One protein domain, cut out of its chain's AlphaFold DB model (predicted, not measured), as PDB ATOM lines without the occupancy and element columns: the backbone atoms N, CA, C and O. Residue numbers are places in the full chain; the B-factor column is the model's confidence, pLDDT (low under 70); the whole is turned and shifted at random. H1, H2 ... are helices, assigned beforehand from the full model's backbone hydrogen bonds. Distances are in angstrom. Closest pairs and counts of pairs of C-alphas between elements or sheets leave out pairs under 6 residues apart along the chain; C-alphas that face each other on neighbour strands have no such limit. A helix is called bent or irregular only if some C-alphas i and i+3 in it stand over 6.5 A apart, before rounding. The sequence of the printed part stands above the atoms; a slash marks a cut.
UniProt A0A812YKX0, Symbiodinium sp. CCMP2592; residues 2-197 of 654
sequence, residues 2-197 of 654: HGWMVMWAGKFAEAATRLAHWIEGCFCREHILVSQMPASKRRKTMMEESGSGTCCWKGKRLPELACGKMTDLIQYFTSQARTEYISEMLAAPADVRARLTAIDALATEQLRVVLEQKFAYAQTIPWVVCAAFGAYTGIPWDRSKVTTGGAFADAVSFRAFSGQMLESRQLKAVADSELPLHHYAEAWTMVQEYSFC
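What this domain is: This is residues 2 to 197 of the 654 residues of a protein of Symbiodinium sp. CCMP2592 (UniProt A0A812YKX0). A long arm of helices, with H7 along its length and H1 and the successive H5 and H6 side by side with it, runs into a cluster of short helices, H4, H8, H9, H10 and H11, at one end. A smaller hairpin, H2 and H3, is set off to one side near the end of H1. The printed part has 196 residues, with eleven named helices, H1 to H11 in chain order, and no named strand; the class is all helix. The whole is loose, with a radius of gyration of the C-alphas of 20.6 A, and spans 65 by 44 by 27 A.

Where its parts are: H7, residues 94 to 123, is the longest helix at 41.5 A, from C-alpha 94 at (196.079, 243.211, 251.385) to C-alpha 123 at (197.450, 221.103, 216.345), with a kink of 40 degrees near residue 117. H1, residues 2 to 24, begins at C-alpha 2 (205.845, 232.562, 254.482) and is 32.2 A long. H5 is residues 69 to 80, 15.7 A, and H6 residues 83 to 91, 13.1 A. H2 is residues 27 to 34, and H3 residues 39 to 50, 16.0 A. H4 is residues 62 to 66, H8 127 to 137, H9 155 to 161, H10 166 to 176 and H11 185 to 195. H2, H7 and H8 are irregular: C-alphas 28 and 31 are 8.6 A apart, 118 and 121 7.5 A, 132 and 135 7.2 A.

How they stand to each other: H7 is the hub, touching H1, H4, H5 and H6. H1, H5 and H7 form an up and down bundle, each running against the one before it in the chain. H5 touches H7 at a shallow tilt of 11 degrees, closest at the C-alphas of Ile 74 and Arg 112, 6.6 A. H1 and H7 only just touch, with 3 pairs of C-alphas within 8 A, closest at Met 5 and Leu 100, 7.4 A. H6 and H7, a hairpin, only just touch, with 3 such pairs, closest at Met 89 and Arg 97, 5.8 A. H4 touches H7, closest at the C-alphas of Ala 66 and Ala 122, 5.0 A, and H8, at Pro 63 and Cys 130, 4.7 A. H8 touches H11 about perpendicular, 80 degrees, closest at the C-alphas of Cys 130 and Ser 195, 5.2 A. H11 touches H10, closest at the C-alphas of Glu 167 and Ala 187, 4.4 A; H10 touches H9, at Ala 160 and Ser 168, 4.5 A. H2 and H3, a hairpin, touch, closest at the C-alphas of Ile 32 and Arg 42, 6.0 A; H1 and H3 are apart. Every O i to N i+4 pair is within hydrogen-bond range in H1, H3, H4, H5, H6, H9 and H10, against 2 of 4 in H2, 23 of 26 in H7, 6 of 7 in H11 and 0 of 7 in H8, where 7 of 8 O i to N i+3 pairs are.

The domain as a whole: The two C-alphas farthest apart, Pro 93 and Gln 164, are 65.5 A apart. The printed part has no cut. The links H3 to H4 and H8 to H9 are long. Mean pLDDT of the printed part is 82.1, with residue 2, residues 5 to 6, 80 to 84 and 147 to 156 under 70.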
ATOM      1  N   HIS A   2     205.361 233.934 254.757       62.97
ATOM      2  CA  HIS A   2     205.845 232.562 254.482       62.97
ATOM      3  C   HIS A   2     204.760 231.460 254.438       62.97
ATOM      4  O   HIS A   2     204.684 230.750 253.444       62.97
ATOM      5  N   GLY A   3     203.871 231.363 255.437       70.19
ATOM      6  CA  GLY A   3     202.798 230.352 255.443       70.19
ATOM      7  C   GLY A   3     201.866 230.412 254.223       70.19
ATOM      8  O   GLY A   3     201.586 229.383 253.616       70.19
ATOM      9  N   TRP A   4     201.473 231.614 253.789       72.88
ATOM     10  CA  TRP A   4     200.639 231.798 252.594       72.88
ATOM     11  C   TRP A   4     201.365 231.414 251.293       72.88
ATOM     12  O   TRP A   4     200.740 230.884 250.380       72.88
ATOM     13  N   MET A   5     202.687 231.626 251.218       66.75
ATOM     14  CA  MET A   5     203.512 231.158 250.092       66.75
ATOM     15  C   MET A   5     203.599 229.628 250.045       66.75
ATOM     16  O   MET A   5     203.538 229.048 248.965       66.75
ATOM     17  N   VAL A   6     203.712 228.967 251.205       68.75
ATOM     18  CA  VAL A   6     203.711 227.496 251.306       68.75
ATOM     19  C   VAL A   6     202.353 226.918 250.898       68.75
ATOM     20  O   VAL A   6     202.316 225.940 250.153       68.75
ATOM     21  N   MET A   7     201.247 227.543 251.315       76.00
ATOM     22  CA  MET A   7     199.895 227.158 250.890       76.00
ATOM     23  C   MET A   7     199.715 227.305 249.372       76.00
ATOM     24  O   MET A   7     199.332 226.334 248.715       76.00
ATOM     25  N   TRP A   8     200.072 228.464 248.801       78.75
ATOM     26  CA  TRP A   8     200.004 228.690 247.353       78.75
ATOM     27  C   TRP A   8     200.834 227.660 246.577       78.75
ATOM     28  O   TRP A   8     200.312 227.005 245.676       78.75
ATOM     29  N   ALA A   9     202.096 227.450 246.966       70.56
ATOM     30  CA  ALA A   9     202.970 226.474 246.319       70.56
ATOM     31  C   ALA A   9     202.406 225.044 246.414       70.56
ATOM     32  O   ALA A   9     202.514 224.276 245.459       70.56
ATOM     33  N   GLY A  10     201.754 224.700 247.532       71.31
ATOM     34  CA  GLY A  10     201.024 223.445 247.702       71.31
ATOM     35  C   GLY A  10     199.867 223.296 246.710       71.31
ATOM     36  O   GLY A  10     199.821 222.304 245.983       71.31
ATOM     37  N   LYS A  11     198.973 224.290 246.626       75.62
ATOM     38  CA  LYS A  11     197.818 224.282 245.706       75.62
ATOM     39  C   LYS A  11     198.237 224.293 244.232       75.62
ATOM     40  O   LYS A  11     197.682 223.535 243.435       75.62
ATOM     41  N   PHE A  12     199.263 225.067 243.876       74.44
ATOM     42  CA  PHE A  12     199.835 225.089 242.528       74.44
ATOM     43  C   PHE A  12     200.460 223.732 242.159       74.44
ATOM     44  O   PHE A  12     200.180 223.187 241.090       74.44
ATOM     45  N   ALA A  13     201.236 223.120 243.064       74.88
ATOM     46  CA  ALA A  13     201.812 221.790 242.851       74.88
ATOM     47  C   ALA A  13     200.746 220.678 242.781       74.88
ATOM     48  O   ALA A  13     200.896 219.734 242.002       74.88
ATOM     49  N   GLU A  14     199.658 220.784 243.546       76.50
ATOM     50  CA  GLU A  14     198.498 219.885 243.486       76.50
ATOM     51  C   GLU A  14     197.805 219.967 242.112       76.50
ATOM     52  O   GLU A  14     197.541 218.942 241.478       76.50
ATOM     53  N   ALA A  15     197.579 221.184 241.604       74.94
ATOM     54  CA  ALA A  15     197.002 221.417 240.281       74.94
ATOM     55  C   ALA A  15     197.931 220.949 239.140       74.94
ATOM     56  O   ALA A  15     197.474 220.286 238.208       74.94
ATOM     57  N   ALA A  16     199.241 221.194 239.243       77.06
ATOM     58  CA  ALA A  16     200.225 220.693 238.280       77.06
ATOM     59  C   ALA A  16     200.317 219.154 238.306       77.06
ATOM     60  O   ALA A  16     200.456 218.514 237.263       77.06
ATOM     61  N   THR A  17     200.157 218.542 239.485       77.19
ATOM     62  CA  THR A  17     200.081 217.081 239.645       77.19
ATOM     63  C   THR A  17     198.812 216.505 239.009       77.19
ATOM     64  O   THR A  17     198.892 215.457 238.370       77.19
ATOM     65  N   ARG A  18     197.657 217.185 239.101       78.75
ATOM     66  CA  ARG A  18     196.437 216.803 238.356       78.75
ATOM     67  C   ARG A  18     196.679 216.787 236.845       78.75
ATOM     68  O   ARG A  18     196.344 215.798 236.198       78.75
ATOM     69  N   LEU A  19     197.300 217.832 236.295       80.62
ATOM     70  CA  LEU A  19     197.609 217.894 234.863       80.62
ATOM     71  C   LEU A  19     198.583 216.781 234.439       80.62
ATOM     72  O   LEU A  19     198.341 216.103 233.443       80.62
ATOM     73  N   ALA A  20     199.638 216.534 235.222       80.81
ATOM     74  CA  ALA A  20     200.567 215.430 234.976       80.81
ATOM     75  C   ALA A  20     199.856 214.062 234.993       80.81
ATOM     76  O   ALA A  20     200.057 213.264 234.081       80.81
ATOM     77  N   HIS A  21     198.966 213.815 235.962       81.12
ATOM     78  CA  HIS A  21     198.164 212.589 236.012       81.12
ATOM     79  C   HIS A  21     197.227 212.428 234.804       81.12
ATOM     80  O   HIS A  21     197.051 211.298 234.349       81.12
ATOM     81  N   TRP A  22     196.664 213.511 234.251       86.50
ATOM     82  CA  TRP A  22     195.886 213.421 233.010       86.50
ATOM     83  C   TRP A  22     196.782 213.005 231.829       86.50
ATOM     84  O   TRP A  22     196.446 212.036 231.143       86.50
ATOM     85  N   ILE A  23     197.947 213.646 231.644       83.50
ATOM     86  CA  ILE A  23     198.919 213.333 230.569       83.50
ATOM     87  C   ILE A  23     199.421 211.881 230.671       83.50
ATOM     88  O   ILE A  23     199.433 211.149 229.682       83.50
ATOM     89  N   GLU A  24     199.827 211.450 231.869       78.94
ATOM     90  CA  GLU A  24     200.321 210.094 232.157       78.94
ATOM     91  C   GLU A  24     199.207 209.027 232.162       78.94
ATOM     92  O   GLU A  24     199.503 207.823 232.137       78.94
ATOM     93  N   GLY A  25     197.947 209.466 232.245       84.88
ATOM     94  CA  GLY A  25     196.748 208.661 232.451       84.88
ATOM     95  C   GLY A  25     196.099 208.140 231.169       84.88
ATOM     96  O   GLY A  25     196.755 207.951 230.144       84.88
ATOM     97  N   CYS A  26     194.797 207.853 231.247       87.75
ATOM     98  CA  CYS A  26     193.974 207.419 230.117       87.75
ATOM     99  C   CYS A  26     192.478 207.523 230.431       87.75
ATOM    100  O   CYS A  26     192.042 206.991 231.451       87.75
ATOM    101  N   PHE A  27     191.689 208.100 229.517       86.25
ATOM    102  CA  PHE A  27     190.238 208.282 229.685       86.25
ATOM    103  C   PHE A  27     189.519 206.972 230.067       86.25
ATOM    104  O   PHE A  27     188.668 206.969 230.948       86.25
ATOM    105  N   CYS A  28     189.928 205.839 229.474       86.00
ATOM    106  CA  CYS A  28     189.315 204.519 229.670       86.00
ATOM    107  C   CYS A  28     189.193 204.080 231.140       86.00
ATOM    108  O   CYS A  28     188.288 203.320 231.472       86.00
ATOM    109  N   ARG A  29     190.164 204.455 231.989       88.44
ATOM    110  CA  ARG A  29     190.366 203.908 233.345       88.44
ATOM    111  C   ARG A  29     190.998 204.944 234.289       88.44
ATOM    112  O   ARG A  29     191.759 204.591 235.195       88.44
ATOM    113  N   GLU A  30     190.726 206.228 234.054       85.06
ATOM    114  CA  GLU A  30     191.329 207.339 234.801       85.06
ATOM    115  C   GLU A  30     191.031 207.230 236.300       85.06
ATOM    116  O   GLU A  30     191.941 207.389 237.112       85.06
ATOM    117  N   HIS A  31     189.810 206.811 236.661       86.81
ATOM    118  CA  HIS A  31     189.385 206.551 238.041       86.81
ATOM    119  C   HIS A  31     190.292 205.552 238.773       86.81
ATOM    120  O   HIS A  31     190.614 205.770 239.941       86.81
ATOM    121  N   ILE A  32     190.770 204.497 238.100       86.62
ATOM    122  CA  ILE A  32     191.727 203.553 238.699       86.62
ATOM    123  C   ILE A  32     193.063 204.254 238.937       86.62
ATOM    124  O   ILE A  32     193.638 204.121 240.019       86.62
ATOM    125  N   LEU A  33     193.569 204.994 237.945       79.50
ATOM    126  CA  LEU A  33     194.903 205.597 237.987       79.50
ATOM    127  C   LEU A  33     195.016 206.732 239.013       79.50
ATOM    128  O   LEU A  33     195.996 206.758 239.761       79.50
ATOM    129  N   VAL A  34     194.014 207.613 239.103       79.31
ATOM    130  CA  VAL A  34     193.997 208.719 240.079       79.31
ATOM    131  C   VAL A  34     193.586 208.277 241.486       79.31
ATOM    132  O   VAL A  34     193.803 209.018 242.443       79.31
ATOM    133  N   SER A  35     193.032 207.066 241.650       84.25
ATOM    134  CA  SER A  35     192.684 206.545 242.976       84.25
ATOM    135  C   SER A  35     193.902 206.484 243.905       84.25
ATOM    136  O   SER A  35     195.003 206.090 243.503       84.25
ATOM    137  N   GLN A  36     193.686 206.774 245.190       82.06
ATOM    138  CA  GLN A  36     194.702 206.662 246.248       82.06
ATOM    139  C   GLN A  36     195.040 205.197 246.617       82.06
ATOM    140  O   GLN A  36     195.642 204.926 247.654       82.06
ATOM    141  N   MET A  37     194.646 204.221 245.791       85.69
ATOM    142  CA  MET A  37     194.901 202.807 246.049       85.69
ATOM    143  C   MET A  37     196.385 202.443 245.836       85.69
ATOM    144  O   MET A  37     197.021 202.950 244.906       85.69
ATOM    145  N   PRO A  38     196.945 201.496 246.619       85.19
ATOM    146  CA  PRO A  38     198.286 200.963 246.383       85.19
ATOM    147  C   PRO A  38     198.460 200.426 244.956       85.19
ATOM    148  O   PRO A  38     197.535 199.853 244.380       85.19
ATOM    149  N   ALA A  39     199.665 200.549 244.393       80.00
ATOM    150  CA  ALA A  39     199.943 200.175 243.001       80.00
ATOM    151  C   ALA A  39     199.601 198.707 242.667       80.00
ATOM    152  O   ALA A  39     199.144 198.421 241.563       80.00
ATOM    153  N   SER A  40     199.756 197.789 243.628       86.81
ATOM    154  CA  SER A  40     199.319 196.391 243.513       86.81
ATOM    155  C   SER A  40     197.801 196.266 243.357       86.81
ATOM    156  O   SER A  40     197.338 195.572 242.453       86.81
ATOM    157  N   LYS A  41     197.021 196.984 244.179       89.94
ATOM    158  CA  LYS A  41     195.555 197.018 244.089       89.94
ATOM    159  C   LYS A  41     195.098 197.674 242.783       89.94
ATOM    160  O   LYS A  41     194.279 197.085 242.093       89.94
ATOM    161  N   ARG A  42     195.699 198.803 242.375       87.56
ATOM    162  CA  ARG A  42     195.413 199.442 241.070       87.56
ATOM    163  C   ARG A  42     195.672 198.500 239.892       87.56
ATOM    164  O   ARG A  42     194.846 198.430 238.991       87.56
ATOM    165  N   ARG A  43     196.767 197.726 239.913       87.00
ATOM    166  CA  ARG A  43     197.048 196.711 238.882       87.00
ATOM    167  C   ARG A  43     196.041 195.554 238.905       87.00
ATOM    168  O   ARG A  43     195.678 195.079 237.833       87.00
ATOM    169  N   LYS A  44     195.574 195.123 240.085       92.25
ATOM    170  CA  LYS A  44     194.515 194.103 240.215       92.25
ATOM    171  C   LYS A  44     193.194 194.609 239.627       92.25
ATOM    172  O   LYS A  44     192.676 193.966 238.728       92.25
ATOM    173  N   THR A  45     192.740 195.799 240.016       91.69
ATOM    174  CA  THR A  45     191.499 196.401 239.497       91.69
ATOM    175  C   THR A  45     191.573 196.702 237.998       91.69
ATOM    176  O   THR A  45     190.608 196.466 237.284       91.69
ATOM    177  N   MET A  46     192.733 197.114 237.474       89.94
ATOM    178  CA  MET A  46     192.948 197.235 236.023       89.94
ATOM    179  C   MET A  46     192.781 195.878 235.311       89.94
ATOM    180  O   MET A  46     192.113 195.811 234.280       89.94
ATOM    181  N   MET A  47     193.330 194.796 235.880       91.31
ATOM    182  CA  MET A  47     193.180 193.432 235.356       91.31
ATOM    183  C   MET A  47     191.722 192.955 235.416       91.31
ATOM    184  O   MET A  47     191.242 192.360 234.458       91.31
ATOM    185  N   GLU A  48     191.015 193.256 236.506       92.19
ATOM    186  CA  GLU A  48     189.600 192.919 236.715       92.19
ATOM    187  C   GLU A  48     188.671 193.684 235.751       92.19
ATOM    188  O   GLU A  48     187.756 193.091 235.190       92.19
ATOM    189  N   GLU A  49     188.927 194.972 235.498       89.75
ATOM    190  CA  GLU A  49     188.111 195.815 234.607       89.75
ATOM    191  C   GLU A  49     188.479 195.726 233.108       89.75
ATOM    192  O   GLU A  49     187.742 196.248 232.267       89.75
ATOM    193  N   SER A  50     189.636 195.168 232.734       85.38
ATOM    194  CA  SER A  50     190.110 195.203 231.333       85.38
ATOM    195  C   SER A  50     190.780 193.930 230.813       85.38
ATOM    196  O   SER A  50     191.267 193.926 229.684       85.38
ATOM    197  N   GLY A  51     190.870 192.867 231.621       89.00
ATOM    198  CA  GLY A  51     191.624 191.652 231.282       89.00
ATOM    199  C   GLY A  51     193.143 191.862 231.181       89.00
ATOM    200  O   GLY A  51     193.871 190.939 230.823       89.00
ATOM    201  N   SER A  52     193.637 193.066 231.489       88.00
ATOM    202  CA  SER A  52     195.027 193.482 231.316       88.00
ATOM    203  C   SER A  52     195.528 194.259 232.528       88.00
ATOM    204  O   SER A  52     194.832 195.105 233.083       88.00
ATOM    205  N   GLY A  53     196.795 194.069 232.900       83.50
ATOM    206  CA  GLY A  53     197.440 194.881 233.938       83.50
ATOM    207  C   GLY A  53     197.643 196.358 233.559       83.50
ATOM    208  O   GLY A  53     198.108 197.126 234.403       83.50
ATOM    209  N   THR A  54     197.335 196.753 232.317       82.06
ATOM    210  CA  THR A  54     197.492 198.111 231.764       82.06
ATOM    211  C   THR A  54     196.462 198.392 230.659       82.06
ATOM    212  O   THR A  54     196.437 197.661 229.666       82.06
ATOM    213  N   CYS A  55     195.683 199.481 230.750       84.69
ATOM    214  CA  CYS A  55     194.877 199.951 229.609       84.69
ATOM    215  C   CYS A  55     195.801 200.370 228.448       84.69
ATOM    216  O   CYS A  55     196.814 201.047 228.657       84.69
ATOM    217  N   CYS A  56     195.447 199.990 227.216       84.12
ATOM    218  CA  CYS A  56     196.217 200.289 226.003       84.12
ATOM    219  C   CYS A  56     196.432 201.799 225.777       84.12
ATOM    220  O   CYS A  56     197.464 202.188 225.228       84.12
ATOM    221  N   TRP A  57     195.507 202.624 226.276       85.44
ATOM    222  CA  TRP A  57     195.504 204.084 226.206       85.44
ATOM    223  C   TRP A  57     196.414 204.806 227.223       85.44
ATOM    224  O   TRP A  57     196.512 206.028 227.150       85.44
ATOM    225  N   LYS A  58     197.088 204.125 228.174       85.56
ATOM    226  CA  LYS A  58     197.927 204.831 229.175       85.56
ATOM    227  C   LYS A  58     199.059 205.623 228.507       85.56
ATOM    228  O   LYS A  58     199.935 205.017 227.873       85.56
ATOM    229  N   GLY A  59     199.056 206.937 228.744       83.44
ATOM    230  CA  GLY A  59     199.995 207.930 228.215       83.44
ATOM    231  C   GLY A  59     199.590 208.525 226.861       83.44
ATOM    232  O   GLY A  59     200.381 209.246 226.261       83.44
ATOM    233  N   LYS A  60     198.400 208.198 226.339       88.19
ATOM    234  CA  LYS A  60     198.032 208.402 224.926       88.19
ATOM    235  C   LYS A  60     196.880 209.393 224.759       88.19
ATOM    236  O   LYS A  60     195.804 209.043 224.284       88.19
ATOM    237  N   ARG A  61     197.107 210.644 225.169       90.44
ATOM    238  CA  ARG A  61     196.126 211.744 225.046       90.44
ATOM    239  C   ARG A  61     196.211 212.503 223.716       90.44
ATOM    240  O   ARG A  61     195.628 213.574 223.605       90.44
ATOM    241  N   LEU A  62     196.950 212.010 222.717       89.88
ATOM    242  CA  LEU A  62     197.158 212.755 221.469       89.88
ATOM    243  C   LEU A  62     195.849 213.081 220.713       89.88
ATOM    244  O   LEU A  62     195.747 214.211 220.244       89.88
ATOM    245  N   PRO A  63     194.822 212.203 220.665       92.12
ATOM    246  CA  PRO A  63     193.509 212.573 220.128       92.12
ATOM    247  C   PRO A  63     192.848 213.732 220.883       92.12
ATOM    248  O   PRO A  63     192.358 214.671 220.262       92.12
ATOM    249  N   GLU A  64     192.897 213.721 222.219       92.38
ATOM    250  CA  GLU A  64     192.378 214.814 223.052       92.38
ATOM    251  C   GLU A  64     193.153 216.121 222.781       92.38
ATOM    252  O   GLU A  64     192.541 217.170 222.586       92.38
ATOM    253  N   LEU A  65     194.490 216.073 222.693       91.31
ATOM    254  CA  LEU A  65     195.315 217.241 222.349       91.31
ATOM    255  C   LEU A  65     195.013 217.798 220.950       91.31
ATOM    256  O   LEU A  65     194.965 219.016 220.792       91.31
ATOM    257  N   ALA A  66     194.791 216.931 219.958       90.69
ATOM    258  CA  ALA A  66     194.418 217.320 218.598       90.69
ATOM    259  C   ALA A  66     193.008 217.940 218.535       90.69
ATOM    260  O   ALA A  66     192.778 218.863 217.762       90.69
ATOM    261  N   CYS A  67     192.097 217.549 219.433       90.81
ATOM    262  CA  CYS A  67     190.801 218.216 219.633       90.81
ATOM    263  C   CYS A  67     190.878 219.490 220.510       90.81
ATOM    264  O   CYS A  67     189.861 219.948 221.034       90.81
ATOM    265  N   GLY A  68     192.075 220.036 220.754       88.88
ATOM    266  CA  GLY A  68     192.277 221.268 221.524       88.88
ATOM    267  C   GLY A  68     192.168 221.119 223.048       88.88
ATOM    268  O   GLY A  68     192.133 222.128 223.755       88.88
ATOM    269  N   LYS A  69     192.149 219.893 223.601       89.38
ATOM    270  CA  LYS A  69     191.887 219.662 225.039       89.38
ATOM    271  C   LYS A  69     192.901 220.316 225.982       89.38
ATOM    272  O   LYS A  69     192.574 220.566 227.138       89.38
ATOM    273  N   MET A  70     194.106 220.641 225.508       87.75
ATOM    274  CA  MET A  70     195.081 221.404 226.297       87.75
ATOM    275  C   MET A  70     194.541 222.786 226.697       87.75
ATOM    276  O   MET A  70     194.730 223.196 227.836       87.75
ATOM    277  N   THR A  71     193.799 223.464 225.816       85.69
ATOM    278  CA  THR A  71     193.194 224.774 226.104       85.69
ATOM    279  C   THR A  71     192.090 224.656 227.157       85.69
ATOM    280  O   THR A  71     192.123 225.388 228.145       85.69
ATOM    281  N   ASP A  72     191.186 223.671 227.018       86.81
ATOM    282  CA  ASP A  72     190.187 223.326 228.049       86.81
ATOM    283  C   ASP A  72     190.869 223.081 229.417       86.81
ATOM    284  O   ASP A  72     190.382 223.532 230.453       86.81
ATOM    285  N   LEU A  73     191.994 222.353 229.440       84.19
ATOM    286  CA  LEU A  73     192.710 221.965 230.664       84.19
ATOM    287  C   LEU A  73     193.490 223.114 231.305       84.19
ATOM    288  O   LEU A  73     193.516 223.211 232.531       84.19
ATOM    289  N   ILE A  74     194.093 223.992 230.503       83.25
ATOM    290  CA  ILE A  74     194.714 225.232 230.978       83.25
ATOM    291  C   ILE A  74     193.632 226.138 231.574       83.25
ATOM    292  O   ILE A  74     193.785 226.601 232.702       83.25
ATOM    293  N   GLN A  75     192.499 226.327 230.890       84.12
ATOM    294  CA  GLN A  75     191.377 227.114 231.411       84.12
ATOM    295  C   GLN A  75     190.771 226.494 232.684       84.12
ATOM    296  O   GLN A  75     190.414 227.211 233.620       84.12
ATOM    297  N   TYR A  76     190.692 225.164 232.768       81.12
ATOM    298  CA  TYR A  76     190.283 224.454 233.981       81.12
ATOM    299  C   TYR A  76     191.282 224.669 235.129       81.12
ATOM    300  O   TYR A  76     190.874 224.971 236.252       81.12
ATOM    301  N   PHE A  77     192.589 224.582 234.856       74.88
ATOM    302  CA  PHE A  77     193.654 224.870 235.822       74.88
ATOM    303  C   PHE A  77     193.547 226.307 236.353       74.88
ATOM    304  O   PHE A  77     193.572 226.507 237.566       74.88
ATOM    305  N   THR A  78     193.353 227.302 235.478       71.94
ATOM    306  CA  THR A  78     193.256 228.720 235.876       71.94
ATOM    307  C   THR A  78     191.945 229.085 236.587       71.94
ATOM    308  O   THR A  78     191.851 230.181 237.143       71.94
ATOM    309  N   SER A  79     190.939 228.203 236.600       72.19
ATOM    310  CA  SER A  79     189.621 228.467 237.198       72.19
ATOM    311  C   SER A  79     189.314 227.588 238.415       72.19
ATOM    312  O   SER A  79     189.092 228.118 239.502       72.19
ATOM    313  N   GLN A  80     189.343 226.258 238.292       58.16
ATOM    314  CA  GLN A  80     188.909 225.360 239.372       58.16
ATOM    315  C   GLN A  80     189.930 225.180 240.496       58.16
ATOM    316  O   GLN A  80     189.530 224.943 241.634       58.16
ATOM    317  N   ALA A  81     191.229 225.363 240.240       58.19
ATOM    318  CA  ALA A  81     192.225 225.369 241.317       58.19
ATOM    319  C   ALA A  81     192.054 226.562 242.281       58.19
ATOM    320  O   ALA A  81     192.658 226.578 243.355       58.19
ATOM    321  N   ARG A  82     191.245 227.568 241.908       63.81
ATOM    322  CA  ARG A  82     191.180 228.850 242.608       63.81
ATOM    323  C   ARG A  82     190.098 228.969 243.683       63.81
ATOM    324  O   ARG A  82     190.261 229.834 244.526       63.81
ATOM    325  N   THR A  83     189.043 228.153 243.737       69.19
ATOM    326  CA  THR A  83     187.914 228.418 244.666       69.19
ATOM    327  C   THR A  83     188.321 228.398 246.148       69.19
ATOM    328  O   THR A  83     188.050 229.352 246.873       69.19
ATOM    329  N   GLU A  84     189.021 227.349 246.592       69.12
ATOM    330  CA  GLU A  84     189.560 227.249 247.964       69.12
ATOM    331  C   GLU A  84     190.715 228.236 248.197       69.12
ATOM    332  O   GLU A  84     190.844 228.844 249.254       69.12
ATOM    333  N   TYR A  85     191.556 228.428 247.180       74.25
ATOM    334  CA  TYR A  85     192.685 229.353 247.239       74.25
ATOM    335  C   TYR A  85     192.227 230.814 247.395       74.25
ATOM    336  O   TYR A  85     192.822 231.562 248.165       74.25
ATOM    337  N   ILE A  86     191.138 231.215 246.732       78.44
ATOM    338  CA  ILE A  86     190.552 232.558 246.816       78.44
ATOM    339  C   ILE A  86     190.001 232.830 248.218       78.44
ATOM    340  O   ILE A  86     190.233 233.924 248.732       78.44
ATOM    341  N   SER A  87     189.319 231.879 248.868       80.62
ATOM    342  CA  SER A  87     188.825 232.106 250.236       80.62
ATOM    343  C   SER A  87     189.977 232.316 251.226       80.62
ATOM    344  O   SER A  87     189.912 233.234 252.048       80.62
ATOM    345  N   GLU A  88     191.076 231.571 251.088       79.56
ATOM    346  CA  GLU A  88     192.299 231.804 251.865       79.56
ATOM    347  C   GLU A  88     193.011 233.123 251.496       79.56
ATOM    348  O   GLU A  88     193.398 233.887 252.382       79.56
ATOM    349  N   MET A  89     193.116 233.476 250.209       78.00
ATOM    350  CA  MET A  89     193.663 234.772 249.770       78.00
ATOM    351  C   MET A  89     192.873 235.972 250.307       78.00
ATOM    352  O   MET A  89     193.462 237.011 250.619       78.00
ATOM    353  N   LEU A  90     191.547 235.858 250.407       84.50
ATOM    354  CA  LEU A  90     190.679 236.905 250.949       84.50
ATOM    355  C   LEU A  90     190.854 237.075 252.467       84.50
ATOM    356  O   LEU A  90     190.684 238.189 252.964       84.50
ATOM    357  N   ALA A  91     191.269 236.026 253.181       86.31
ATOM    358  CA  ALA A  91     191.684 236.105 254.583       86.31
ATOM    359  C   ALA A  91     193.113 236.668 254.769       86.31
ATOM    360  O   ALA A  91     193.452 237.153 255.850       86.31
ATOM    361  N   ALA A  92     193.957 236.651 253.731       85.88
ATOM    362  CA  ALA A  92     195.301 237.223 253.793       85.88
ATOM    363  C   ALA A  92     195.288 238.774 253.798       85.88
ATOM    364  O   ALA A  92     194.442 239.382 253.128       85.88
ATOM    365  N   PRO A  93     196.247 239.434 254.487       92.06
ATOM    366  CA  PRO A  93     196.452 240.886 254.425       92.06
ATOM    367  C   PRO A  93     196.601 241.416 252.994       92.06
ATOM    368  O   PRO A  93     197.103 240.711 252.120       92.06
ATOM    369  N   ALA A  94     196.184 242.661 252.741       89.50
ATOM    370  CA  ALA A  94     196.079 243.211 251.385       89.50
ATOM    371  C   ALA A  94     197.418 243.253 250.615       89.50
ATOM    372  O   ALA A  94     197.447 242.959 249.421       89.50
ATOM    373  N   ASP A  95     198.528 243.548 251.296       84.69
ATOM    374  CA  ASP A  95     199.884 243.544 250.732       84.69
ATOM    375  C   ASP A  95     200.346 242.126 250.345       84.69
ATOM    376  O   ASP A  95     200.933 241.913 249.282       84.69
ATOM    377  N   VAL A  96     200.034 241.140 251.192       80.75
ATOM    378  CA  VAL A  96     200.325 239.723 250.959       80.75
ATOM    379  C   VAL A  96     199.461 239.196 249.815       80.75
ATOM    380  O   VAL A  96     199.976 238.508 248.936       80.75
ATOM    381  N   ARG A  97     198.175 239.560 249.790       84.62
ATOM    382  CA  ARG A  97     197.211 239.192 248.750       84.62
ATOM    383  C   ARG A  97     197.656 239.698 247.381       84.62
ATOM    384  O   ARG A  97     197.784 238.891 246.469       84.62
ATOM    385  N   ALA A  98     197.977 240.988 247.256       80.50
ATOM    386  CA  ALA A  98     198.436 241.578 245.996       80.50
ATOM    387  C   ALA A  98     199.709 240.895 245.458       80.50
ATOM    388  O   ALA A  98     199.788 240.570 244.272       80.50
ATOM    389  N   ARG A  99     200.681 240.604 246.335       78.75
ATOM    390  CA  ARG A  99     201.903 239.867 245.965       78.75
ATOM    391  C   ARG A  99     201.608 238.434 245.520       78.75
ATOM    392  O   ARG A  99     202.176 237.990 244.529       78.75
ATOM    393  N   LEU A 100     200.720 237.723 246.215       76.00
ATOM    394  CA  LEU A 100     200.315 236.365 245.837       76.00
ATOM    395  C   LEU A 100     199.567 236.341 244.500       76.00
ATOM    396  O   LEU A 100     199.856 235.472 243.690       76.00
ATOM    397  N   THR A 101     198.694 237.316 244.219       82.38
ATOM    398  CA  THR A 101     198.012 237.425 242.918       82.38
ATOM    399  C   THR A 101     199.015 237.631 241.782       82.38
ATOM    400  O   THR A 101     198.891 236.992 240.742       82.38
ATOM    401  N   ALA A 102     200.035 238.474 241.981       78.31
ATOM    402  CA  ALA A 102     201.093 238.677 240.990       78.31
ATOM    403  C   ALA A 102     201.931 237.403 240.757       78.31
ATOM    404  O   ALA A 102     202.222 237.059 239.614       78.31
ATOM    405  N   ILE A 103     202.280 236.677 241.825       78.62
ATOM    406  CA  ILE A 103     203.031 235.413 241.746       78.62
ATOM    407  C   ILE A 103     202.202 234.317 241.058       78.62
ATOM    408  O   ILE A 103     202.719 233.631 240.179       78.62
ATOM    409  N   ASP A 104     200.919 234.181 241.402       80.94
ATOM    410  CA  ASP A 104     200.008 233.209 240.788       80.94
ATOM    411  C   ASP A 104     199.785 233.496 239.298       80.94
ATOM    412  O   ASP A 104     199.817 232.573 238.485       80.94
ATOM    413  N   ALA A 105     199.626 234.772 238.924       81.81
ATOM    414  CA  ALA A 105     199.515 235.191 237.530       81.81
ATOM    415  C   ALA A 105     200.780 234.842 236.730       81.81
ATOM    416  O   ALA A 105     200.677 234.177 235.701       81.81
ATOM    417  N   LEU A 106     201.969 235.212 237.226       81.75
ATOM    418  CA  LEU A 106     203.248 234.920 236.566       81.75
ATOM    419  C   LEU A 106     203.506 233.412 236.432       81.75
ATOM    420  O   LEU A 106     203.893 232.946 235.363       81.75
ATOM    421  N   ALA A 107     203.268 232.631 237.489       80.44
ATOM    422  CA  ALA A 107     203.484 231.184 237.469       80.44
ATOM    423  C   ALA A 107     202.482 230.452 236.561       80.44
ATOM    424  O   ALA A 107     202.853 229.509 235.861       80.44
ATOM    425  N   THR A 108     201.221 230.895 236.551       81.12
ATOM    426  CA  THR A 108     200.173 230.343 235.681       81.12
ATOM    427  C   THR A 108     200.438 230.674 234.214       81.12
ATOM    428  O   THR A 108     200.312 229.795 233.365       81.12
ATOM    429  N   GLU A 109     200.857 231.905 233.912       83.31
ATOM    430  CA  GLU A 109     201.205 232.333 232.554       83.31
ATOM    431  C   GLU A 109     202.452 231.606 232.035       83.31
ATOM    432  O   GLU A 109     202.442 231.062 230.932       83.31
ATOM    433  N   GLN A 110     203.498 231.479 232.859       83.19
ATOM    434  CA  GLN A 110     204.687 230.708 232.496       83.19
ATOM    435  C   GLN A 110     204.351 229.227 232.244       83.19
ATOM    436  O   GLN A 110     204.872 228.626 231.303       83.19
ATOM    437  N   LEU A 111     203.461 228.633 233.049       79.38
ATOM    438  CA  LEU A 111     202.985 227.266 232.833       79.38
ATOM    439  C   LEU A 111     202.167 227.149 231.538       79.38
ATOM    440  O   LEU A 111     202.398 226.213 230.774       79.38
ATOM    441  N   ARG A 112     201.263 228.102 231.261       85.31
ATOM    442  CA  ARG A 112     200.491 228.183 230.012       85.31
ATOM    443  C   ARG A 112     201.419 228.188 228.799       85.31
ATOM    444  O   ARG A 112     201.316 227.295 227.962       85.31
ATOM    445  N   VAL A 113     202.367 229.124 228.750       83.56
ATOM    446  CA  VAL A 113     203.323 229.273 227.641       83.56
ATOM    447  C   VAL A 113     204.154 228.001 227.440       83.56
ATOM    448  O   VAL A 113     204.303 227.542 226.309       83.56
ATOM    449  N   VAL A 114     204.643 227.374 228.517       82.31
ATOM    450  CA  VAL A 114     205.408 226.114 228.430       82.31
ATOM    451  C   VAL A 114     204.554 224.949 227.913       82.31
ATOM    452  O   VAL A 114     205.051 224.129 227.140       82.31
ATOM    453  N   LEU A 115     203.283 224.853 228.311       81.75
ATOM    454  CA  LEU A 115     202.368 223.807 227.841       81.75
ATOM    455  C   LEU A 115     201.975 224.010 226.376       81.75
ATOM    456  O   LEU A 115     202.035 223.059 225.599       81.75
ATOM    457  N   GLU A 116     201.625 225.236 225.989       85.25
ATOM    458  CA  GLU A 116     201.305 225.596 224.607       85.25
ATOM    459  C   GLU A 116     202.495 225.315 223.686       85.25
ATOM    460  O   GLU A 116     202.353 224.552 222.735       85.25
ATOM    461  N   GLN A 117     203.697 225.803 224.013       80.44
ATOM    462  CA  GLN A 117     204.911 225.515 223.236       80.44
ATOM    463  C   GLN A 117     205.212 224.011 223.145       80.44
ATOM    464  O   GLN A 117     205.628 223.526 222.093       80.44
ATOM    465  N   LYS A 118     204.998 223.253 224.229       81.44
ATOM    466  CA  LYS A 118     205.270 221.809 224.261       81.44
ATOM    467  C   LYS A 118     204.261 220.982 223.460       81.44
ATOM    468  O   LYS A 118     204.639 219.926 222.956       81.44
ATOM    469  N   PHE A 119     203.007 221.421 223.357       84.75
ATOM    470  CA  PHE A 119     201.921 220.646 222.746       84.75
ATOM    471  C   PHE A 119     201.340 221.254 221.459       84.75
ATOM    472  O   PHE A 119     200.502 220.610 220.832       84.75
ATOM    473  N   ALA A 120     201.828 222.414 221.001       82.75
ATOM    474  CA  ALA A 120     201.428 223.047 219.739       82.75
ATOM    475  C   ALA A 120     201.504 222.097 218.531       82.75
ATOM    476  O   ALA A 120     200.636 222.138 217.664       82.75
ATOM    477  N   TYR A 121     202.482 221.183 218.508       83.50
ATOM    478  CA  TYR A 121     202.628 220.183 217.444       83.50
ATOM    479  C   TYR A 121     201.386 219.289 217.265       83.50
ATOM    480  O   TYR A 121     201.162 218.782 216.174       83.50
ATOM    481  N   ALA A 122     200.563 219.092 218.302       86.88
ATOM    482  CA  ALA A 122     199.341 218.290 218.208       86.88
ATOM    483  C   ALA A 122     198.230 218.979 217.391       86.88
ATOM    484  O   ALA A 122     197.300 218.311 216.947       86.88
ATOM    485  N   GLN A 123     198.334 220.297 217.192       84.94
ATOM    486  CA  GLN A 123     197.450 221.103 216.345       84.94
ATOM    487  C   GLN A 123     197.994 221.277 214.916       84.94
ATOM    488  O   GLN A 123     197.297 221.817 214.062       84.94
ATOM    489  N   THR A 124     199.220 220.826 214.623       82.38
ATOM    490  CA  THR A 124     199.800 220.913 213.276       82.38
ATOM    491  C   THR A 124     199.627 219.610 212.501       82.38
ATOM    492  O   THR A 124     199.488 218.523 213.064       82.38
ATOM    493  N   ILE A 125     199.699 219.702 211.176       78.75
ATOM    494  CA  ILE A 125     199.892 218.537 210.306       78.75
ATOM    495  C   ILE A 125     201.246 217.869 210.668       78.75
ATOM    496  O   ILE A 125     202.187 218.585 211.025       78.75
ATOM    497  N   PRO A 126     201.365 216.523 210.640       79.50
ATOM    498  CA  PRO A 126     200.299 215.541 210.413       79.50
ATOM    499  C   PRO A 126     199.446 215.233 211.657       79.50
ATOM    500  O   PRO A 126     198.356 214.685 211.522       79.50
ATOM    501  N   TRP A 127     199.908 215.577 212.861       85.00
ATOM    502  CA  TRP A 127     199.351 215.121 214.143       85.00
ATOM    503  C   TRP A 127     197.894 215.510 214.409       85.00
ATOM    504  O   TRP A 127     197.192 214.760 215.087       85.00
ATOM    505  N   VAL A 128     197.418 216.619 213.837       86.94
ATOM    506  CA  VAL A 128     196.006 217.042 213.893       86.94
ATOM    507  C   VAL A 128     195.041 215.957 213.387       86.94
ATOM    508  O   VAL A 128     193.893 215.891 213.822       86.94
ATOM    509  N   VAL A 129     195.515 215.024 212.548       87.62
ATOM    510  CA  VAL A 129     194.733 213.868 212.079       87.62
ATOM    511  C   VAL A 129     194.226 212.981 213.228       87.62
ATOM    512  O   VAL A 129     193.164 212.370 213.114       87.62
ATOM    513  N   CYS A 130     194.927 212.962 214.369       90.75
ATOM    514  CA  CYS A 130     194.520 212.247 215.579       90.75
ATOM    515  C   CYS A 130     193.186 212.748 216.160       90.75
ATOM    516  O   CYS A 130     192.561 212.016 216.930       90.75
ATOM    517  N   ALA A 131     192.711 213.944 215.783       90.56
ATOM    518  CA  ALA A 131     191.402 214.442 216.204       90.56
ATOM    519  C   ALA A 131     190.256 213.503 215.781       90.56
ATOM    520  O   ALA A 131     189.296 213.361 216.534       90.56
ATOM    521  N   ALA A 132     190.394 212.750 214.678       89.00
ATOM    522  CA  ALA A 132     189.403 211.749 214.251       89.00
ATOM    523  C   ALA A 132     189.186 210.600 215.264       89.00
ATOM    524  O   ALA A 132     188.185 209.886 215.183       89.00
ATOM    525  N   PHE A 133     190.094 210.418 216.231       91.06
ATOM    526  CA  PHE A 133     189.931 209.481 217.349       91.06
ATOM    527  C   PHE A 133     189.370 210.126 218.630       91.06
ATOM    528  O   PHE A 133     189.059 209.401 219.575       91.06
ATOM    529  N   GLY A 134     189.216 211.454 218.696       90.31
ATOM    530  CA  GLY A 134     188.795 212.173 219.905       90.31
ATOM    531  C   GLY A 134     187.427 211.744 220.440       90.31
ATOM    532  O   GLY A 134     187.238 211.619 221.650       90.31
ATOM    533  N   ALA A 135     186.481 211.420 219.560       89.56
ATOM    534  CA  ALA A 135     185.173 210.919 219.970       89.56
ATOM    535  C   ALA A 135     185.256 209.596 220.751       89.56
ATOM    536  O   ALA A 135     184.513 209.377 221.709       89.56
ATOM    537  N   TYR A 136     186.237 208.750 220.429       89.94
ATOM    538  CA  TYR A 136     186.505 207.504 221.147       89.94
ATOM    539  C   TYR A 136     187.155 207.736 222.517       89.94
ATOM    540  O   TYR A 136     187.138 206.829 223.347       89.94
ATOM    541  N   THR A 137     187.695 208.934 222.773       88.62
ATOM    542  CA  THR A 137     188.219 209.360 224.081       88.62
ATOM    543  C   THR A 137     187.220 210.214 224.878       88.62
ATOM    544  O   THR A 137     187.577 210.736 225.933       88.62
ATOM    545  N   GLY A 138     185.980 210.374 224.396       87.12
ATOM    546  CA  GLY A 138     184.922 211.147 225.062       87.12
ATOM    547  C   GLY A 138     184.859 212.636 224.698       87.12
ATOM    548  O   GLY A 138     184.195 213.402 225.395       87.12
ATOM    549  N   ILE A 139     185.537 213.071 223.631       88.88
ATOM    550  CA  ILE A 139     185.341 214.409 223.054       88.88
ATOM    551  C   ILE A 139     184.024 214.432 222.242       88.88
ATOM    552  O   ILE A 139     183.710 213.444 221.583       88.88
ATOM    553  N   PRO A 140     183.239 215.525 222.250       87.56
ATOM    554  CA  PRO A 140     182.091 215.691 221.352       87.56
ATOM    555  C   PRO A 140     182.432 215.500 219.858       87.56
ATOM    556  O   PRO A 140     183.537 215.824 219.418       87.56
ATOM    557  N   TRP A 141     181.498 214.948 219.071       83.00
ATOM    558  CA  TRP A 141     181.790 214.496 217.698       83.00
ATOM    559  C   TRP A 141     182.120 215.646 216.732       83.00
ATOM    560  O   TRP A 141     182.964 215.492 215.854       83.00
ATOM    561  N   ASP A 142     181.519 216.816 216.940       81.75
ATOM    562  CA  ASP A 142     181.836 218.080 216.265       81.75
ATOM    563  C   ASP A 142     183.309 218.477 216.459       81.75
ATOM    564  O   ASP A 142     184.014 218.740 215.484       81.75
ATOM    565  N   ARG A 143     183.808 218.414 217.701       82.06
ATOM    566  CA  ARG A 143     185.217 218.666 218.049       82.06
ATOM    567  C   ARG A 143     186.170 217.540 217.624       82.06
ATOM    568  O   ARG A 143     187.380 217.723 217.702       82.06
ATOM    569  N   SER A 144     185.647 216.391 217.191       80.00
ATOM    570  CA  SER A 144     186.429 215.245 216.709       80.00
ATOM    571  C   SER A 144     186.651 215.253 215.188       80.00
ATOM    572  O   SER A 144     187.326 214.366 214.664       80.00
ATOM    573  N   LYS A 145     186.092 216.219 214.450       77.69
ATOM    574  CA  LYS A 145     186.279 216.314 212.995       77.69
ATOM    575  C   LYS A 145     187.634 216.935 212.651       77.69
ATOM    576  O   LYS A 145     188.001 217.984 213.169       77.69
ATOM    577  N   VAL A 146     188.371 216.289 211.747       70.62
ATOM    578  CA  VAL A 146     189.661 216.791 211.251       70.62
ATOM    579  C   VAL A 146     189.410 217.865 210.196       70.62
ATOM    580  O   VAL A 146     188.820 217.591 209.152       70.62
ATOM    581  N   THR A 147     189.895 219.080 210.435       63.78
ATOM    582  CA  THR A 147     189.873 220.173 209.459       63.78
ATOM    583  C   THR A 147     190.891 219.918 208.344       63.78
ATOM    584  O   THR A 147     192.099 220.058 208.520       63.78
ATOM    585  N   THR A 148     190.415 219.529 207.159       53.62
ATOM    586  CA  THR A 148     191.277 219.234 206.003       53.62
ATOM    587  C   THR A 148     191.699 220.518 205.276       53.62
ATOM    588  O   THR A 148     191.103 220.886 204.263       53.62
ATOM    589  N   GLY A 149     192.729 221.202 205.782       51.12
ATOM    590  CA  GLY A 149     193.304 222.390 205.140       51.12
ATOM    591  C   GLY A 149     194.757 222.650 205.546       51.12
ATOM    592  O   GLY A 149     195.063 222.757 206.728       51.12
ATOM    593  N   GLY A 150     195.650 222.757 204.561       53.56
ATOM    594  CA  GLY A 150     197.074 223.054 204.758       53.56
ATOM    595  C   GLY A 150     197.928 222.622 203.563       53.56
ATOM    596  O   GLY A 150     197.477 221.848 202.723       53.56
ATOM    597  N   ALA A 151     199.161 223.127 203.480       48.81
ATOM    598  CA  ALA A 151     200.140 222.699 202.479       48.81
ATOM    599  C   ALA A 151     200.891 221.439 202.950       48.81
ATOM    600  O   ALA A 151     201.189 221.293 204.135       48.81
ATOM    601  N   PHE A 152     201.213 220.527 202.029       59.34
ATOM    602  CA  PHE A 152     201.807 219.227 202.367       59.34
ATOM    603  C   PHE A 152     203.336 219.284 202.285       59.34
ATOM    604  O   PHE A 152     203.890 219.412 201.196       59.34
ATOM    605  N   ALA A 153     204.012 219.176 203.431       51.53
ATOM    606  CA  ALA A 153     205.475 219.225 203.519       51.53
ATOM    607  C   ALA A 153     206.147 217.838 203.586       51.53
ATOM    608  O   ALA A 153     207.336 217.722 203.296       51.53
ATOM    609  N   ASP A 154     205.411 216.786 203.962       64.56
ATOM    610  CA  ASP A 154     205.950 215.433 204.145       64.56
ATOM    611  C   ASP A 154     205.013 214.320 203.626       64.56
ATOM    612  O   ASP A 154     203.866 214.548 203.229       64.56
ATOM    613  N   ALA A 155     205.514 213.081 203.625       67.06
ATOM    614  CA  ALA A 155     204.799 211.916 203.107       67.06
ATOM    615  C   ALA A 155     203.568 211.506 203.943       67.06
ATOM    616  O   ALA A 155     202.632 210.927 203.392       67.06
ATOM    617  N   VAL A 156     203.529 211.813 205.246       69.62
ATOM    618  CA  VAL A 156     202.367 211.526 206.109       69.62
ATOM    619  C   VAL A 156     201.261 212.541 205.832       69.62
ATOM    620  O   VAL A 156     200.107 212.163 205.636       69.62
ATOM    621  N   SER A 157     201.638 213.814 205.709       72.81
ATOM    622  CA  SER A 157     200.794 214.914 205.242       72.81
ATOM    623  C   SER A 157     200.155 214.570 203.898       72.81
ATOM    624  O   SER A 157     198.944 214.683 203.732       72.81
ATOM    625  N   PHE A 158     200.954 214.073 202.950       73.62
ATOM    626  CA  PHE A 158     200.468 213.642 201.644       73.62
ATOM    627  C   PHE A 158     199.520 212.431 201.738       73.62
ATOM    628  O   PHE A 158     198.444 212.450 201.139       73.62
ATOM    629  N   ARG A 159     199.857 211.399 202.527       78.81
ATOM    630  CA  ARG A 159     198.998 210.214 202.722       78.81
ATOM    631  C   ARG A 159     197.644 210.567 203.348       78.81
ATOM    632  O   ARG A 159     196.626 210.031 202.920       78.81
ATOM    633  N   ALA A 160     197.622 211.486 204.315       75.25
ATOM    634  CA  ALA A 160     196.413 211.876 205.037       75.25
ATOM    635  C   ALA A 160     195.583 212.974 204.344       75.25
ATOM    636  O   ALA A 160     194.357 212.955 204.450       75.25
ATOM    637  N   PHE A 161     196.196 213.908 203.607       80.12
ATOM    638  CA  PHE A 161     195.512 215.133 203.155       80.12
ATOM    639  C   PHE A 161     195.558 215.425 201.642       80.12
ATOM    640  O   PHE A 161     194.881 216.346 201.196       80.12
ATOM    641  N   SER A 162     196.272 214.639 200.823       80.00
ATOM    642  CA  SER A 162     196.361 214.876 199.363       80.00
ATOM    643  C   SER A 162     195.046 214.741 198.580       80.00
ATOM    644  O   SER A 162     194.992 215.139 197.418       80.00
ATOM    645  N   GLY A 163     194.026 214.075 199.132       79.94
ATOM    646  CA  GLY A 163     192.834 213.611 198.406       79.94
ATOM    647  C   GLY A 163     193.100 212.504 197.370       79.94
ATOM    648  O   GLY A 163     192.163 211.869 196.882       79.94
ATOM    649  N   GLN A 164     194.366 212.226 197.040       83.44
ATOM    650  CA  GLN A 164     194.750 211.215 196.055       83.44
ATOM    651  C   GLN A 164     194.723 209.808 196.660       83.44
ATOM    652  O   GLN A 164     194.186 208.893 196.035       83.44
ATOM    653  N   MET A 165     195.234 209.649 197.883       87.75
ATOM    654  CA  MET A 165     195.256 208.371 198.608       87.75
ATOM    655  C   MET A 165     193.883 208.005 199.188       87.75
ATOM    656  O   MET A 165     193.076 208.885 199.499       87.75
ATOM    657  N   LEU A 166     193.610 206.704 199.335       90.12
ATOM    658  CA  LEU A 166     192.317 206.198 199.813       90.12
ATOM    659  C   LEU A 166     192.041 206.652 201.252       90.12
ATOM    660  O   LEU A 166     190.951 207.138 201.542       90.12
ATOM    661  N   GLU A 167     193.063 206.594 202.104       89.06
ATOM    662  CA  GLU A 167     193.070 207.109 203.472       89.06
ATOM    663  C   GLU A 167     192.637 208.578 203.526       89.06
ATOM    664  O   GLU A 167     191.828 208.960 204.367       89.06
ATOM    665  N   SER A 168     193.127 209.403 202.595       87.81
ATOM    666  CA  SER A 168     192.807 210.831 202.548       87.81
ATOM    667  C   SER A 168     191.366 211.102 202.111       87.81
ATOM    668  O   SER A 168     190.676 211.923 202.716       87.81
ATOM    669  N   ARG A 169     190.869 210.370 201.104       89.19
ATOM    670  CA  ARG A 169     189.455 210.451 200.689       89.19
ATOM    671  C   ARG A 169     188.524 210.008 201.813       89.19
ATOM    672  O   ARG A 169     187.487 210.629 202.026       89.19
ATOM    673  N   GLN A 170     188.909 208.963 202.542       92.06
ATOM    674  CA  GLN A 170     188.176 208.472 203.700       92.06
ATOM    675  C   GLN A 170     188.193 209.461 204.871       92.06
ATOM    676  O   GLN A 170     187.141 209.708 205.447       92.06
ATOM    677  N   LEU A 171     189.330 210.090 205.188       87.81
ATOM    678  CA  LEU A 171     189.388 211.142 206.209       87.81
ATOM    679  C   LEU A 171     188.512 212.342 205.867       87.81
ATOM    680  O   LEU A 171     187.800 212.843 206.737       87.81
ATOM    681  N   LYS A 172     188.517 212.772 204.601       87.75
ATOM    682  CA  LYS A 172     187.590 213.805 204.146       87.75
ATOM    683  C   LYS A 172     186.138 213.350 204.315       87.75
ATOM    684  O   LYS A 172     185.340 214.084 204.883       87.75
ATOM    685  N   ALA A 173     185.811 212.117 203.924       88.56
ATOM    686  CA  ALA A 173     184.476 211.566 204.132       88.56
ATOM    687  C   ALA A 173     184.081 211.492 205.622       88.56
ATOM    688  O   ALA A 173     182.919 211.713 205.925       88.56
ATOM    689  N   VAL A 174     185.009 211.255 206.557       87.38
ATOM    690  CA  VAL A 174     184.752 211.319 208.015       87.38
ATOM    691  C   VAL A 174     184.451 212.749 208.481       87.38
ATOM    692  O   VAL A 174     183.584 212.946 209.332       87.38
ATOM    693  N   ALA A 175     185.126 213.758 207.924       84.62
ATOM    694  CA  ALA A 175     184.820 215.161 208.206       84.62
ATOM    695  C   ALA A 175     183.447 215.574 207.636       84.62
ATOM    696  O   ALA A 175     182.670 216.240 208.321       84.62
ATOM    697  N   ASP A 176     183.108 215.112 206.431       85.94
ATOM    698  CA  ASP A 176     181.853 215.437 205.737       85.94
ATOM    699  C   ASP A 176     180.633 214.621 206.251       85.94
ATOM    700  O   ASP A 176     179.492 214.970 205.957       85.94
ATOM    701  N   SER A 177     180.844 213.559 207.041       86.00
ATOM    702  CA  SER A 177     179.822 212.574 207.463       86.00
ATOM    703  C   SER A 177     179.451 212.654 208.953       86.00
ATOM    704  O   SER A 177     180.114 213.325 209.747       86.00
ATOM    705  N   GLU A 178     178.393 211.946 209.353       85.62
ATOM    706  CA  GLU A 178     178.095 211.608 210.759       85.62
ATOM    707  C   GLU A 178     178.591 210.201 211.146       85.62
ATOM    708  O   GLU A 178     178.615 209.846 212.323       85.62
ATOM    709  N   LEU A 179     179.002 209.384 210.166       88.19
ATOM    710  CA  LEU A 179     179.480 208.026 210.414       88.19
ATOM    711  C   LEU A 179     180.826 208.033 211.160       88.19
ATOM    712  O   LEU A 179     181.754 208.740 210.755       88.19
ATOM    713  N   PRO A 180     180.988 207.203 212.204       88.75
ATOM    714  CA  PRO A 180     182.231 207.134 212.957       88.75
ATOM    715  C   PRO A 180     183.402 206.546 212.150       88.75
ATOM    716  O   PRO A 180     183.215 205.680 211.294       88.75
ATOM    717  N   LEU A 181     184.631 206.969 212.483       90.62
ATOM    718  CA  LEU A 181     185.884 206.624 211.781       90.62
ATOM    719  C   LEU A 181     186.053 205.118 211.504       90.62
ATOM    720  O   LEU A 181     186.620 204.743 210.486       90.62
ATOM    721  N   HIS A 182     185.532 204.246 212.370       93.31
ATOM    722  CA  HIS A 182     185.641 202.791 212.216       93.31
ATOM    723  C   HIS A 182     184.874 202.192 211.015       93.31
ATOM    724  O   HIS A 182     185.104 201.029 210.691       93.31
ATOM    725  N   HIS A 183     184.014 202.952 210.324       93.88
ATOM    726  CA  HIS A 183     183.460 202.548 209.017       93.88
ATOM    727  C   HIS A 183     184.437 202.751 207.845       93.88
ATOM    728  O   HIS A 183     184.171 202.296 206.736       93.88
ATOM    729  N   TYR A 184     185.562 203.426 208.083       94.00
ATOM    730  CA  TYR A 184     186.530 203.845 207.077       94.00
ATOM    731  C   TYR A 184     187.880 203.181 207.390       94.00
ATOM    732  O   TYR A 184     188.725 203.756 208.072       94.00
ATOM    733  N   ALA A 185     188.041 201.915 206.991       94.81
ATOM    734  CA  ALA A 185     189.058 201.010 207.542       94.81
ATOM    735  C   ALA A 185     190.514 201.479 207.341       94.81
ATOM    736  O   ALA A 185     191.352 201.331 208.236       94.81
ATOM    737  N   GLU A 186     190.823 202.064 206.188       93.06
ATOM    738  CA  GLU A 186     192.154 202.535 205.823       93.06
ATOM    739  C   GLU A 186     192.506 203.841 206.560       93.06
ATOM    740  O   GLU A 186     193.601 203.957 207.119       93.06
ATOM    741  N   ALA A 187     191.556 204.778 206.676       89.69
ATOM    742  CA  ALA A 187     191.697 205.959 207.532       89.69
ATOM    743  C   ALA A 187     191.791 205.586 209.023       89.69
ATOM    744  O   ALA A 187     192.657 206.105 209.730       89.69
ATOM    745  N   TRP A 188     190.954 204.660 209.498       93.56
ATOM    746  CA  TRP A 188     190.989 204.131 210.865       93.56
ATOM    747  C   TRP A 188     192.368 203.573 211.209       93.56
ATOM    748  O   TRP A 188     192.960 203.988 212.205       93.56
ATOM    749  N   THR A 189     192.901 202.683 210.367       90.88
ATOM    750  CA  THR A 189     194.204 202.037 210.591       90.88
ATOM    751  C   THR A 189     195.330 203.068 210.621       90.88
ATOM    752  O   THR A 189     196.108 203.097 211.571       90.88
ATOM    753  N   MET A 190     195.378 203.974 209.638       88.25
ATOM    754  CA  MET A 190     196.398 205.023 209.581       88.25
ATOM    755  C   MET A 190     196.344 205.951 210.803       88.25
ATOM    756  O   MET A 190     197.374 206.215 211.415       88.25
ATOM    757  N   VAL A 191     195.168 206.455 211.193       88.31
ATOM    758  CA  VAL A 191     195.072 207.376 212.341       88.31
ATOM    759  C   VAL A 191     195.285 206.649 213.671       88.31
ATOM    760  O   VAL A 191     195.790 207.259 214.618       88.31
ATOM    761  N   GLN A 192     194.974 205.353 213.750       89.94
ATOM    762  CA  GLN A 192     195.263 204.533 214.924       89.94
ATOM    763  C   GLN A 192     196.768 204.492 215.229       89.94
ATOM    764  O   GLN A 192     197.129 204.619 216.398       89.94
ATOM    765  N   GLU A 193     197.640 204.386 214.219       84.38
ATOM    766  CA  GLU A 193     199.104 204.366 214.400       84.38
ATOM    767  C   GLU A 193     199.596 205.598 215.185       84.38
ATOM    768  O   GLU A 193     200.234 205.451 216.232       84.38
ATOM    769  N   TYR A 194     199.217 206.806 214.751       83.06
ATOM    770  CA  TYR A 194     199.594 208.069 215.407       83.06
ATOM    771  C   TYR A 194     198.838 208.307 216.720       83.06
ATOM    772  O   TYR A 194     199.427 208.713 217.723       83.06
ATOM    773  N   SER A 195     197.537 208.005 216.764       86.19
ATOM    774  CA  SER A 195     196.709 208.182 217.970       86.19
ATOM    775  C   SER A 195     197.172 207.304 219.130       86.19
ATOM    776  O   SER A 195     196.935 207.632 220.294       86.19
ATOM    777  N   PHE A 196     197.848 206.191 218.824       84.06
ATOM    778  CA  PHE A 196     198.384 205.268 219.812       84.06
ATOM    779  C   PHE A 196     199.848 205.571 220.206       84.06
ATOM    780  O   PHE A 196     200.437 204.789 220.965       84.06
ATOM    781  N   CYS A 197     200.422 206.706 219.794       78.25
ATOM    782  CA  CYS A 197     201.683 207.219 220.339       78.25
ATOM    783  C   CYS A 197     201.548 207.636 221.820       78.25
ATOM    784  O   CYS A 197     200.500 208.096 222.273       78.25
TER     785      CYS A 197